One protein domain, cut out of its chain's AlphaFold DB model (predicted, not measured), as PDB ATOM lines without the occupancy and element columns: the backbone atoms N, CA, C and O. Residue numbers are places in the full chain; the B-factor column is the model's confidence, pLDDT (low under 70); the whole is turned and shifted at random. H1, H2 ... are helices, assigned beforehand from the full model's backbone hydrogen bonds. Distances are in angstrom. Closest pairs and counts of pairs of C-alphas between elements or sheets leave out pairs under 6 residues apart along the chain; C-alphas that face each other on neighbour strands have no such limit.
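Overview. This is residues 22 to 98 of the 101 residues of an uncharacterized protein of Zobellella taiwanensis (UniProt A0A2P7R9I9). Three helices form an up-and-down bundle shaped as a rod, with their centres at the corners of a triangle. The long helix H2 makes most of the length; the shorter H1 and H3 pack on it and on each other, and beyond them the last part of H2 leads into a long link that folds back to H3, with residues 70 to 75 sticking out. The printed part has 77 residues, with three named helices in the order H1, H2, H3 and no named strand, and its class is all helix. It is only just compact, close to loose, with a radius of gyration of the C-alphas of 13.5 A and spans of 45 by 20 by 16 A.

Arrangement. Begin with the longest helix, H2, residues 44 to 69, and look for its kink of 32 degrees near residue 63. H3, residues 85 to 97, touches H2, and their closest C-alphas, those of Ala 57 and Gly 86, are 4.2 A apart. These two form a helical hairpin, running opposite ways at a shallow tilt of 23 degrees. Next look at H1, residues 26 to 37, which touches H2 with residues 47 to 58 of H2 alone; the closest C-alphas, those of Met 29 and Leu 54, are 6.9 A apart. H1 and H2 are also a helical hairpin, running opposite ways at a shallow tilt of 13 degrees. H1 touches H3 as well, with the C-alphas of Val 32 and Arg 94 the closest, 5.7 A apart. H1 and H3 run the same way at a shallow tilt of 26 degrees. In H1 and H3 every pair of O i and N i+4 is within hydrogen-bond range; in H2 it is 20 of 22.

Along the chain. Find C-alpha 44 at (8.909, 36.255, -37.104); from there H2 runs 37.2 A to C-alpha 69 at (6.450, 0.109, -45.724), mostly along falling y. H1 begins at C-alpha 26, at (8.082, 14.946, -49.666), and reaches Asp 37 after 16.5 A. H3 runs from Leu 85 to C-alpha 97 at (2.978, 30.509, -43.577), a length of 18.6 A.

Size, cuts and confidence. The two C-alphas farthest apart, those of Asn 41 and Pro 73, are 45.2 A from each other. The link from H1 to H2 is short, with 6 residues; the link from H2 to H3 is long, with 15, residues 70 to 84, and of these 70 to 75 stand free. The printed part runs from residue 22 to residue 98 and has no cut. The mean pLDDT of the printed part is 91.8, and the one residue under 70 is Ala 22.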
ATOM      1  N   ALA A  22       7.020   5.210 -49.870       58.69
ATOM      2  CA  ALA A  22       8.309   5.825 -49.579       58.69
ATOM      3  C   ALA A  22       8.227   7.281 -50.040       58.69
ATOM      4  O   ALA A  22       7.991   7.495 -51.222       58.69
ATOM      5  N   ASN A  23       8.407   8.243 -49.131       73.81
ATOM      6  CA  ASN A  23       8.316   9.690 -49.393       73.81
ATOM      7  C   ASN A  23       6.903  10.294 -49.305       73.81
ATOM      8  O   ASN A  23       6.601  11.296 -49.953       73.81
ATOM      9  N   HIS A  24       6.043   9.734 -48.448       84.12
ATOM     10  CA  HIS A  24       4.665  10.210 -48.262       84.12
ATOM     11  C   HIS A  24       4.536  11.689 -47.816       84.12
ATOM     12  O   HIS A  24       3.457  12.264 -47.950       84.12
ATOM     13  N   CYS A  25       5.614  12.312 -47.317       91.62
ATOM     14  CA  CYS A  25       5.654  13.726 -46.925       91.62
ATOM     15  C   CYS A  25       6.409  14.652 -47.894       91.62
ATOM     16  O   CYS A  25       6.417  15.860 -47.670       91.62
ATOM     17  N   ASP A  26       7.093  14.142 -48.924       91.12
ATOM     18  CA  ASP A  26       8.082  14.946 -49.666       91.12
ATOM     19  C   ASP A  26       7.463  16.176 -50.335       91.12
ATOM     20  O   ASP A  26       8.041  17.260 -50.296       91.12
ATOM     21  N   ASN A  27       6.268  16.030 -50.911       90.75
ATOM     22  CA  ASN A  27       5.575  17.147 -51.551       90.75
ATOM     23  C   ASN A  27       5.212  18.242 -50.540       90.75
ATOM     24  O   ASN A  27       5.448  19.417 -50.810       90.75
ATOM     25  N   ASP A  28       4.704  17.857 -49.367       93.62
ATOM     26  CA  ASP A  28       4.326  18.797 -48.310       93.62
ATOM     27  C   ASP A  28       5.566  19.490 -47.715       93.62
ATOM     28  O   ASP A  28       5.549  20.694 -47.465       93.62
ATOM     29  N   MET A  29       6.671  18.754 -47.545       94.88
ATOM     30  CA  MET A  29       7.968  19.294 -47.118       94.88
ATOM     31  C   MET A  29       8.489  20.348 -48.103       94.88
ATOM     32  O   MET A  29       8.929  21.422 -47.690       94.88
ATOM     33  N   ILE A  30       8.431  20.049 -49.407       94.69
ATOM     34  CA  ILE A  30       8.840  20.973 -50.473       94.69
ATOM     35  C   ILE A  30       7.943  22.215 -50.477       94.69
ATOM     36  O   ILE A  30       8.454  23.328 -50.592       94.69
ATOM     37  N   GLU A  31       6.627  22.045 -50.330       94.56
ATOM     38  CA  GLU A  31       5.683  23.163 -50.279       94.56
ATOM     39  C   GLU A  31       5.966  24.079 -49.080       94.56
ATOM     40  O   GLU A  31       6.071  25.293 -49.253       94.56
ATOM     41  N   VAL A  32       6.159  23.517 -47.881       95.69
ATOM     42  CA  VAL A  32       6.504  24.299 -46.681       95.69
ATOM     43  C   VAL A  32       7.823  25.040 -46.869       95.69
ATOM     44  O   VAL A  32       7.891  26.227 -46.559       95.69
ATOM     45  N   GLN A  33       8.859  24.382 -47.400       96.31
ATOM     46  CA  GLN A  33      10.143  25.039 -47.657       96.31
ATOM     47  C   GLN A  33       9.988  26.207 -48.639       96.31
ATOM     48  O   GLN A  33      10.525  27.286 -48.407       96.31
ATOM     49  N   TRP A  34       9.210  26.023 -49.706       95.06
ATOM     50  CA  TRP A  34       8.952  27.085 -50.673       95.06
ATOM     51  C   TRP A  34       8.200  28.274 -50.054       95.06
ATOM     52  O   TRP A  34       8.515  29.429 -50.345       95.06
ATOM     53  N   LEU A  35       7.239  28.009 -49.164       94.94
ATOM     54  CA  LEU A  35       6.533  29.051 -48.416       94.94
ATOM     55  C   LEU A  35       7.458  29.784 -47.431       94.94
ATOM     56  O   LEU A  35       7.363  31.006 -47.316       94.94
ATOM     57  N   LEU A  36       8.369  29.071 -46.759       94.75
ATOM     58  CA  LEU A  36       9.385  29.672 -45.888       94.75
ATOM     59  C   LEU A  36      10.287  30.625 -46.670       94.75
ATOM     60  O   LEU A  36      10.484  31.763 -46.245       94.75
ATOM     61  N   ASP A  37      10.761  30.208 -47.842       93.00
ATOM     62  CA  ASP A  37      11.611  31.040 -48.700       93.00
ATOM     63  C   ASP A  37      10.885  32.326 -49.155       93.00
ATOM     64  O   ASP A  37      11.515  33.361 -49.390       93.00
ATOM     65  N   GLY A  38       9.550  32.283 -49.252       90.75
ATOM     66  CA  GLY A  38       8.682  33.416 -49.583       90.75
ATOM     67  C   GLY A  38       8.168  34.233 -48.387       90.75
ATOM     68  O   GLY A  38       7.467  35.225 -48.592       90.75
ATOM     69  N   SER A  39       8.503  33.864 -47.148       87.88
ATOM     70  CA  SER A  39       7.853  34.363 -45.921       87.88
ATOM     71  C   SER A  39       8.291  35.756 -45.443       87.88
ATOM     72  O   SER A  39       7.920  36.178 -44.351       87.88
ATOM     73  N   GLY A  40       9.041  36.513 -46.250       84.75
ATOM     74  CA  GLY A  40       9.741  37.738 -45.828       84.75
ATOM     75  C   GLY A  40       8.884  38.884 -45.261       84.75
ATOM     76  O   GLY A  40       9.450  39.827 -44.714       84.75
ATOM     77  N   ASN A  41       7.553  38.817 -45.370       89.38
ATOM     78  CA  ASN A  41       6.615  39.798 -44.804       89.38
ATOM     79  C   ASN A  41       5.790  39.264 -43.614       89.38
ATOM     80  O   ASN A  41       4.961  40.000 -43.081       89.38
ATOM     81  N   LEU A  42       5.972  38.003 -43.215       90.88
ATOM     82  CA  LEU A  42       5.247  37.403 -42.097       90.88
ATOM     83  C   LEU A  42       5.866  37.786 -40.750       90.88
ATOM     84  O   LEU A  42       7.028  38.182 -40.654       90.88
ATOM     85  N   GLU A  43       5.079  37.646 -39.683       93.62
ATOM     86  CA  GLU A  43       5.586  37.850 -38.329       93.62
ATOM     87  C   GLU A  43       6.663  36.798 -37.984       93.62
ATOM     88  O   GLU A  43       6.441  35.606 -38.227       93.62
ATOM     89  N   PRO A  44       7.803  37.181 -37.372       93.44
ATOM     90  CA  PRO A  44       8.909  36.255 -37.104       93.44
ATOM     91  C   PRO A  44       8.516  35.013 -36.296       93.44
ATOM     92  O   PRO A  44       8.959  33.913 -36.594       93.44
ATOM     93  N   ASN A  45       7.610  35.153 -35.324       94.88
ATOM     94  CA  ASN A  45       7.106  34.032 -34.526       94.88
ATOM     95  C   ASN A  45       6.342  32.988 -35.359       94.88
ATOM     96  O   ASN A  45       6.334  31.816 -34.986       94.88
ATOM     97  N   ARG A  46       5.691  33.393 -36.459       95.00
ATOM     98  CA  ARG A  46       5.019  32.465 -37.382       95.00
ATOM     99  C   ARG A  46       6.047  31.680 -38.189       95.00
ATOM    100  O   ARG A  46       5.917  30.464 -38.301       95.00
ATOM    101  N   VAL A  47       7.071  32.370 -38.693       96.19
ATOM    102  CA  VAL A  47       8.172  31.761 -39.454       96.19
ATOM    103  C   VAL A  47       8.952  30.782 -38.577       96.19
ATOM    104  O   VAL A  47       9.047  29.609 -38.925       96.19
ATOM    105  N   ASP A  48       9.382  31.206 -37.386       97.19
ATOM    106  CA  ASP A  48      10.127  30.366 -36.437       97.19
ATOM    107  C   ASP A  48       9.347  29.096 -36.050       97.19
ATOM    108  O   ASP A  48       9.911  28.004 -35.933       97.19
ATOM    109  N   ALA A  49       8.034  29.221 -35.830       97.12
ATOM    110  CA  ALA A  49       7.180  28.082 -35.508       97.12
ATOM    111  C   ALA A  49       7.042  27.118 -36.697       97.12
ATOM    112  O   ALA A  49       7.109  25.902 -36.508       97.12
ATOM    113  N   ALA A  50       6.894  27.640 -37.916       97.12
ATOM    114  CA  ALA A  50       6.809  26.827 -39.123       97.12
ATOM    115  C   ALA A  50       8.134  26.110 -39.441       97.12
ATOM    116  O   ALA A  50       8.112  24.931 -39.791       97.12
ATOM    117  N   GLU A  51       9.285  26.757 -39.234       97.56
ATOM    118  CA  GLU A  51      10.605  26.120 -39.354       97.56
ATOM    119  C   GLU A  51      10.773  24.969 -38.357       97.56
ATOM    120  O   GLU A  51      11.215  23.874 -38.716       97.56
ATOM    121  N   GLN A  52      10.374  25.177 -37.098       97.94
ATOM    122  CA  GLN A  52      10.422  24.120 -36.088       97.94
ATOM    123  C   GLN A  52       9.512  22.945 -36.451       97.94
ATOM    124  O   GLN A  52       9.914  21.790 -36.287       97.94
ATOM    125  N   LEU A  53       8.312  23.221 -36.965       98.19
ATOM    126  CA  LEU A  53       7.407  22.185 -37.454       98.19
ATOM    127  C   LEU A  53       8.003  21.435 -38.647       98.19
ATOM    128  O   LEU A  53       7.955  20.211 -38.636       98.19
ATOM    129  N   LEU A  54       8.633  22.119 -39.607       97.62
ATOM    130  CA  LEU A  54       9.293  21.486 -40.752       97.62
ATOM    131  C   LEU A  54      10.399  20.514 -40.308       97.62
ATOM    132  O   LEU A  54      10.462  19.375 -40.772       97.62
ATOM    133  N   VAL A  55      11.245  20.926 -39.356       97.00
ATOM    134  CA  VAL A  55      12.319  20.073 -38.817       97.00
ATOM    135  C   VAL A  55      11.755  18.844 -38.099       97.00
ATOM    136  O   VAL A  55      12.284  17.739 -38.241       97.00
ATOM    137  N   ARG A  56      10.687  19.014 -37.312       97.56
ATOM    138  CA  ARG A  56      10.043  17.903 -36.593       97.56
ATOM    139  C   ARG A  56       9.291  16.972 -37.535       97.56
ATOM    140  O   ARG A  56       9.393  15.758 -37.368       97.56
ATOM    141  N   ALA A  57       8.626  17.524 -38.542       97.12
ATOM    142  CA  ALA A  57       7.968  16.768 -39.590       97.12
ATOM    143  C   ALA A  57       8.968  15.885 -40.334       97.12
ATOM    144  O   ALA A  57       8.733  14.691 -40.444       97.12
ATOM    145  N   ALA A  58      10.128  16.417 -40.734       95.19
ATOM    146  CA  ALA A  58      11.168  15.631 -41.401       95.19
ATOM    147  C   ALA A  58      11.568  14.379 -40.596       95.19
ATOM    148  O   ALA A  58      11.737  13.295 -41.153       95.19
ATOM    149  N   GLN A  59      11.694  14.520 -39.270       94.69
ATOM    150  CA  GLN A  59      12.025  13.410 -38.371       94.69
ATOM    151  C   GLN A  59      10.882  12.394 -38.272       94.69
ATOM    152  O   GLN A  59      11.138  11.191 -38.331       94.69
ATOM    153  N   ALA A  60       9.644  12.869 -38.125       95.31
ATOM    154  CA  ALA A  60       8.460  12.020 -38.055       95.31
ATOM    155  C   ALA A  60       8.241  11.258 -39.369       95.31
ATOM    156  O   ALA A  60       8.181  10.034 -39.351       95.31
ATOM    157  N   CYS A  61       8.261  11.952 -40.506       93.00
ATOM    158  CA  CYS A  61       8.070  11.375 -41.834       93.00
ATOM    159  C   CYS A  61       9.100  10.284 -42.155       93.00
ATOM    160  O   CYS A  61       8.764   9.262 -42.756       93.00
ATOM    161  N   LEU A  62      10.355  10.457 -41.721       90.62
ATOM    162  CA  LEU A  62      11.381   9.429 -41.879       90.62
ATOM    163  C   LEU A  62      11.039   8.150 -41.096       90.62
ATOM    164  O   LEU A  62      11.175   7.056 -41.634       90.62
ATOM    165  N   GLN A  63      10.581   8.285 -39.849       91.12
ATOM    166  CA  GLN A  63      10.173   7.146 -39.014       91.12
ATOM    167  C   GLN A  63       8.881   6.494 -39.524       91.12
ATOM    168  O   GLN A  63       8.722   5.277 -39.474       91.12
ATOM    169  N   GLU A  64       7.954   7.304 -40.026       92.12
ATOM    170  CA  GLU A  64       6.670   6.864 -40.567       92.12
ATOM    171  C   GLU A  64       6.840   6.076 -41.869       92.12
ATOM    172  O   GLU A  64       6.124   5.101 -42.068       92.12
ATOM    173  N   ASN A  65       7.825   6.410 -42.714       88.25
ATOM    174  CA  ASN A  65       8.118   5.637 -43.928       88.25
ATOM    175  C   ASN A  65       8.369   4.149 -43.618       88.25
ATOM    176  O   ASN A  65       7.857   3.282 -44.324       88.25
ATOM    177  N   GLU A  66       9.104   3.832 -42.548       86.31
ATOM    178  CA  GLU A  66       9.341   2.438 -42.140       86.31
ATOM    179  C   GLU A  66       8.043   1.745 -41.694       86.31
ATOM    180  O   GLU A  66       7.798   0.584 -42.037       86.31
ATOM    181  N   GLN A  67       7.181   2.466 -40.969       88.38
ATOM    182  CA  GLN A  67       5.887   1.959 -40.500       88.38
ATOM    183  C   GLN A  67       4.926   1.714 -41.664       88.38
ATOM    184  O   GLN A  67       4.257   0.689 -41.701       88.38
ATOM    185  N   ILE A  68       4.901   2.617 -42.643       88.19
ATOM    186  CA  ILE A  68       4.075   2.502 -43.844       88.19
ATOM    187  C   ILE A  68       4.563   1.340 -44.719       88.19
ATOM    188  O   ILE A  68       3.756   0.542 -45.188       88.19
ATOM    189  N   MET A  69       5.878   1.197 -44.917       86.06
ATOM    190  CA  MET A  69       6.450   0.109 -45.724       86.06
ATOM    191  C   MET A  69       6.225  -1.283 -45.121       86.06
ATOM    192  O   MET A  69       6.241  -2.271 -45.853       86.06
ATOM    193  N   SER A  70       6.058  -1.365 -43.800       88.12
ATOM    194  CA  SER A  70       5.818  -2.614 -43.068       88.12
ATOM    195  C   SER A  70       4.360  -2.805 -42.645       88.12
ATOM    196  O   SER A  70       4.047  -3.794 -41.982       88.12
ATOM    197  N   ALA A  71       3.469  -1.885 -43.023       88.44
ATOM    198  CA  ALA A  71       2.063  -1.946 -42.667       88.44
ATOM    199  C   ALA A  71       1.374  -3.149 -43.328       88.44
ATOM    200  O   ALA A  71       1.575  -3.436 -44.510       88.44
ATOM    201  N   GLU A  72       0.518  -3.828 -42.563       90.44
ATOM    202  CA  GLU A  72      -0.374  -4.851 -43.110       90.44
ATOM    203  C   GLU A  72      -1.322  -4.237 -44.159       90.44
ATOM    204  O   GLU A  72      -1.673  -3.058 -44.046       90.44
ATOM    205  N   PRO A  73      -1.777  -5.000 -45.173       86.38
ATOM    206  CA  PRO A  73      -2.604  -4.465 -46.259       86.38
ATOM    207  C   PRO A  73      -3.923  -3.804 -45.828       86.38
ATOM    208  O   PRO A  73      -4.463  -2.994 -46.577       86.38
ATOM    209  N   ASP A  74      -4.462  -4.168 -44.664       88.06
ATOM    210  CA  ASP A  74      -5.682  -3.615 -44.063       88.06
ATOM    211  C   ASP A  74      -5.401  -2.562 -42.978       88.06
ATOM    212  O   ASP A  74      -6.317  -2.116 -42.285       88.06
ATOM    213  N   SER A  75      -4.141  -2.147 -42.827       88.69
ATOM    214  CA  SER A  75      -3.750  -1.113 -41.881       88.69
ATOM    215  C   SER A  75      -4.398   0.232 -42.232       88.69
ATOM    216  O   SER A  75      -4.275   0.683 -43.376       88.69
ATOM    217  N   PRO A  76      -4.965   0.949 -41.244       87.50
ATOM    218  CA  PRO A  76      -5.435   2.321 -41.427       87.50
ATOM    219  C   PRO A  76      -4.366   3.266 -41.988       87.50
ATOM    220  O   PRO A  76      -4.703   4.233 -42.658       87.50
ATOM    221  N   LEU A  77      -3.075   2.975 -41.767       85.44
ATOM    222  CA  LEU A  77      -1.951   3.761 -42.295       85.44
ATOM    223  C   LEU A  77      -1.915   3.829 -43.829       85.44
ATOM    224  O   LEU A  77      -1.289   4.728 -44.383       85.44
ATOM    225  N   LEU A  78      -2.538   2.863 -44.509       85.00
ATOM    226  CA  LEU A  78      -2.584   2.782 -45.969       85.00
ATOM    227  C   LEU A  78      -3.869   3.393 -46.549       85.00
ATOM    228  O   LEU A  78      -4.049   3.409 -47.770       85.00
ATOM    229  N   GLU A  79      -4.778   3.887 -45.704       86.75
ATOM    230  CA  GLU A  79      -6.000   4.537 -46.165       86.75
ATOM    231  C   GLU A  79      -5.690   5.917 -46.777       86.75
ATOM    232  O   GLU A  79      -4.961   6.704 -46.177       86.75
ATOM    233  N   PRO A  80      -6.300   6.290 -47.922       77.88
ATOM    234  CA  PRO A  80      -6.018   7.565 -48.596       77.88
ATOM    235  C   PRO A  80      -6.268   8.840 -47.773       77.88
ATOM    236  O   PRO A  80      -5.825   9.911 -48.173       77.88
ATOM    237  N   GLY A  81      -7.035   8.751 -46.682       83.31
ATOM    238  CA  GLY A  81      -7.353   9.874 -45.795       83.31
ATOM    239  C   GLY A  81      -6.603   9.854 -44.466       83.31
ATOM    240  O   GLY A  81      -6.850  10.721 -43.628       83.31
ATOM    241  N   TYR A  82      -5.731   8.869 -44.241       88.31
ATOM    242  CA  TYR A  82      -4.930   8.820 -43.030       88.31
ATOM    243  C   TYR A  82      -3.868   9.917 -43.077       88.31
ATOM    244  O   TYR A  82      -3.034   9.948 -43.977       88.31
ATOM    245  N   VAL A  83      -3.913  10.820 -42.099       91.88
ATOM    246  CA  VAL A  83      -2.928  11.891 -41.945       91.88
ATOM    247  C   VAL A  83      -1.928  11.458 -40.885       91.88
ATOM    248  O   VAL A  83      -2.295  11.257 -39.723       91.88
ATOM    249  N   THR A  84      -0.669  11.307 -41.282       93.62
ATOM    250  CA  THR A  84       0.405  10.959 -40.349       93.62
ATOM    251  C   THR A  84       0.750  12.134 -39.432       93.62
ATOM    252  O   THR A  84       0.343  13.281 -39.660       93.62
ATOM    253  N   LEU A  85       1.513  11.876 -38.369       95.50
ATOM    254  CA  LEU A  85       1.971  12.948 -37.493       95.50
ATOM    255  C   LEU A  85       2.858  13.922 -38.279       95.50
ATOM    256  O   LEU A  85       2.659  15.133 -38.170       95.50
ATOM    257  N   GLY A  86       3.769  13.406 -39.106       96.44
ATOM    258  CA  GLY A  86       4.607  14.212 -39.989       96.44
ATOM    259  C   GLY A  86       3.790  15.117 -40.916       96.44
ATOM    260  O   GLY A  86       3.995  16.330 -40.924       96.44
ATOM    261  N   GLN A  87       2.789  14.563 -41.604       94.75
ATOM    262  CA  GLN A  87       1.887  15.340 -42.464       94.75
ATOM    263  C   GLN A  87       1.093  16.395 -41.683       94.75
ATOM    264  O   GLN A  87       0.975  17.532 -42.132       94.75
ATOM    265  N   SER A  88       0.600  16.072 -40.482       96.94
ATOM    266  CA  SER A  88      -0.133  17.041 -39.653       96.94
ATOM    267  C   SER A  88       0.725  18.246 -39.248       96.94
ATOM    268  O   SER A  88       0.248  19.381 -39.239       96.94
ATOM    269  N   MET A  89       2.015  18.025 -38.969       98.38
ATOM    270  CA  MET A  89       2.956  19.106 -38.675       98.38
ATOM    271  C   MET A  89       3.175  20.000 -39.898       98.38
ATOM    272  O   MET A  89       3.240  21.219 -39.747       98.38
ATOM    273  N   LEU A  90       3.251  19.417 -41.099       97.62
ATOM    274  CA  LEU A  90       3.427  20.165 -42.347       97.62
ATOM    275  C   LEU A  90       2.185  20.965 -42.723       97.62
ATOM    276  O   LEU A  90       2.314  22.112 -43.139       97.62
ATOM    277  N   ILE A  91       0.990  20.413 -42.507       95.75
ATOM    278  CA  ILE A  91      -0.272  21.148 -42.656       95.75
ATOM    279  C   ILE A  91      -0.265  22.382 -41.747       95.75
ATOM    280  O   ILE A  91      -0.452  23.496 -42.231       95.75
ATOM    281  N   ASN A  92       0.066  22.212 -40.465       96.62
ATOM    282  CA  ASN A  92       0.142  23.332 -39.525       96.62
ATOM    283  C   ASN A  92       1.221  24.356 -39.924       96.62
ATOM    284  O   ASN A  92       1.008  25.561 -39.803       96.62
ATOM    285  N   ALA A  93       2.377  23.905 -40.422       97.38
ATOM    286  CA  ALA A  93       3.425  24.798 -40.912       97.38
ATOM    287  C   ALA A  93       2.944  25.625 -42.115       97.38
ATOM    288  O   ALA A  93       3.160  26.834 -42.157       97.38
ATOM    289  N   ARG A  94       2.230  25.006 -43.063       96.50
ATOM    290  CA  ARG A  94       1.623  25.706 -44.207       96.50
ATOM    291  C   ARG A  94       0.583  26.722 -43.763       96.50
ATOM    292  O   ARG A  94       0.572  27.826 -44.297       96.50
ATOM    293  N   GLU A  95      -0.260  26.384 -42.790       94.88
ATOM    294  CA  GLU A  95      -1.244  27.318 -42.231       94.88
ATOM    295  C   GLU A  95      -0.564  28.533 -41.588       94.88
ATOM    296  O   GLU A  95      -0.969  29.670 -41.830       94.88
ATOM    297  N   LEU A  96       0.527  28.321 -40.846       95.25
ATOM    298  CA  LEU A  96       1.317  29.411 -40.271       95.25
ATOM    299  C   LEU A  96       1.962  30.306 -41.329       95.25
ATOM    300  O   LEU A  96       2.122  31.498 -41.069       95.25
ATOM    301  N   LEU A  97       2.319  29.768 -42.495       94.81
ATOM    302  CA  LEU A  97       2.978  30.509 -43.577       94.81
ATOM    303  C   LEU A  97       2.014  31.070 -44.627       94.81
ATOM    304  O   LEU A  97       2.396  31.902 -45.444       94.81
ATOM    305  N   SER A  98       0.761  30.630 -44.614       88.44
ATOM    306  CA  SER A  98      -0.263  31.133 -45.520       88.44
ATOM    307  C   SER A  98      -0.861  32.419 -44.961       88.44
ATOM    308  O   SER A  98      -1.176  32.518 -43.776       88.44
TER     309      SER A  98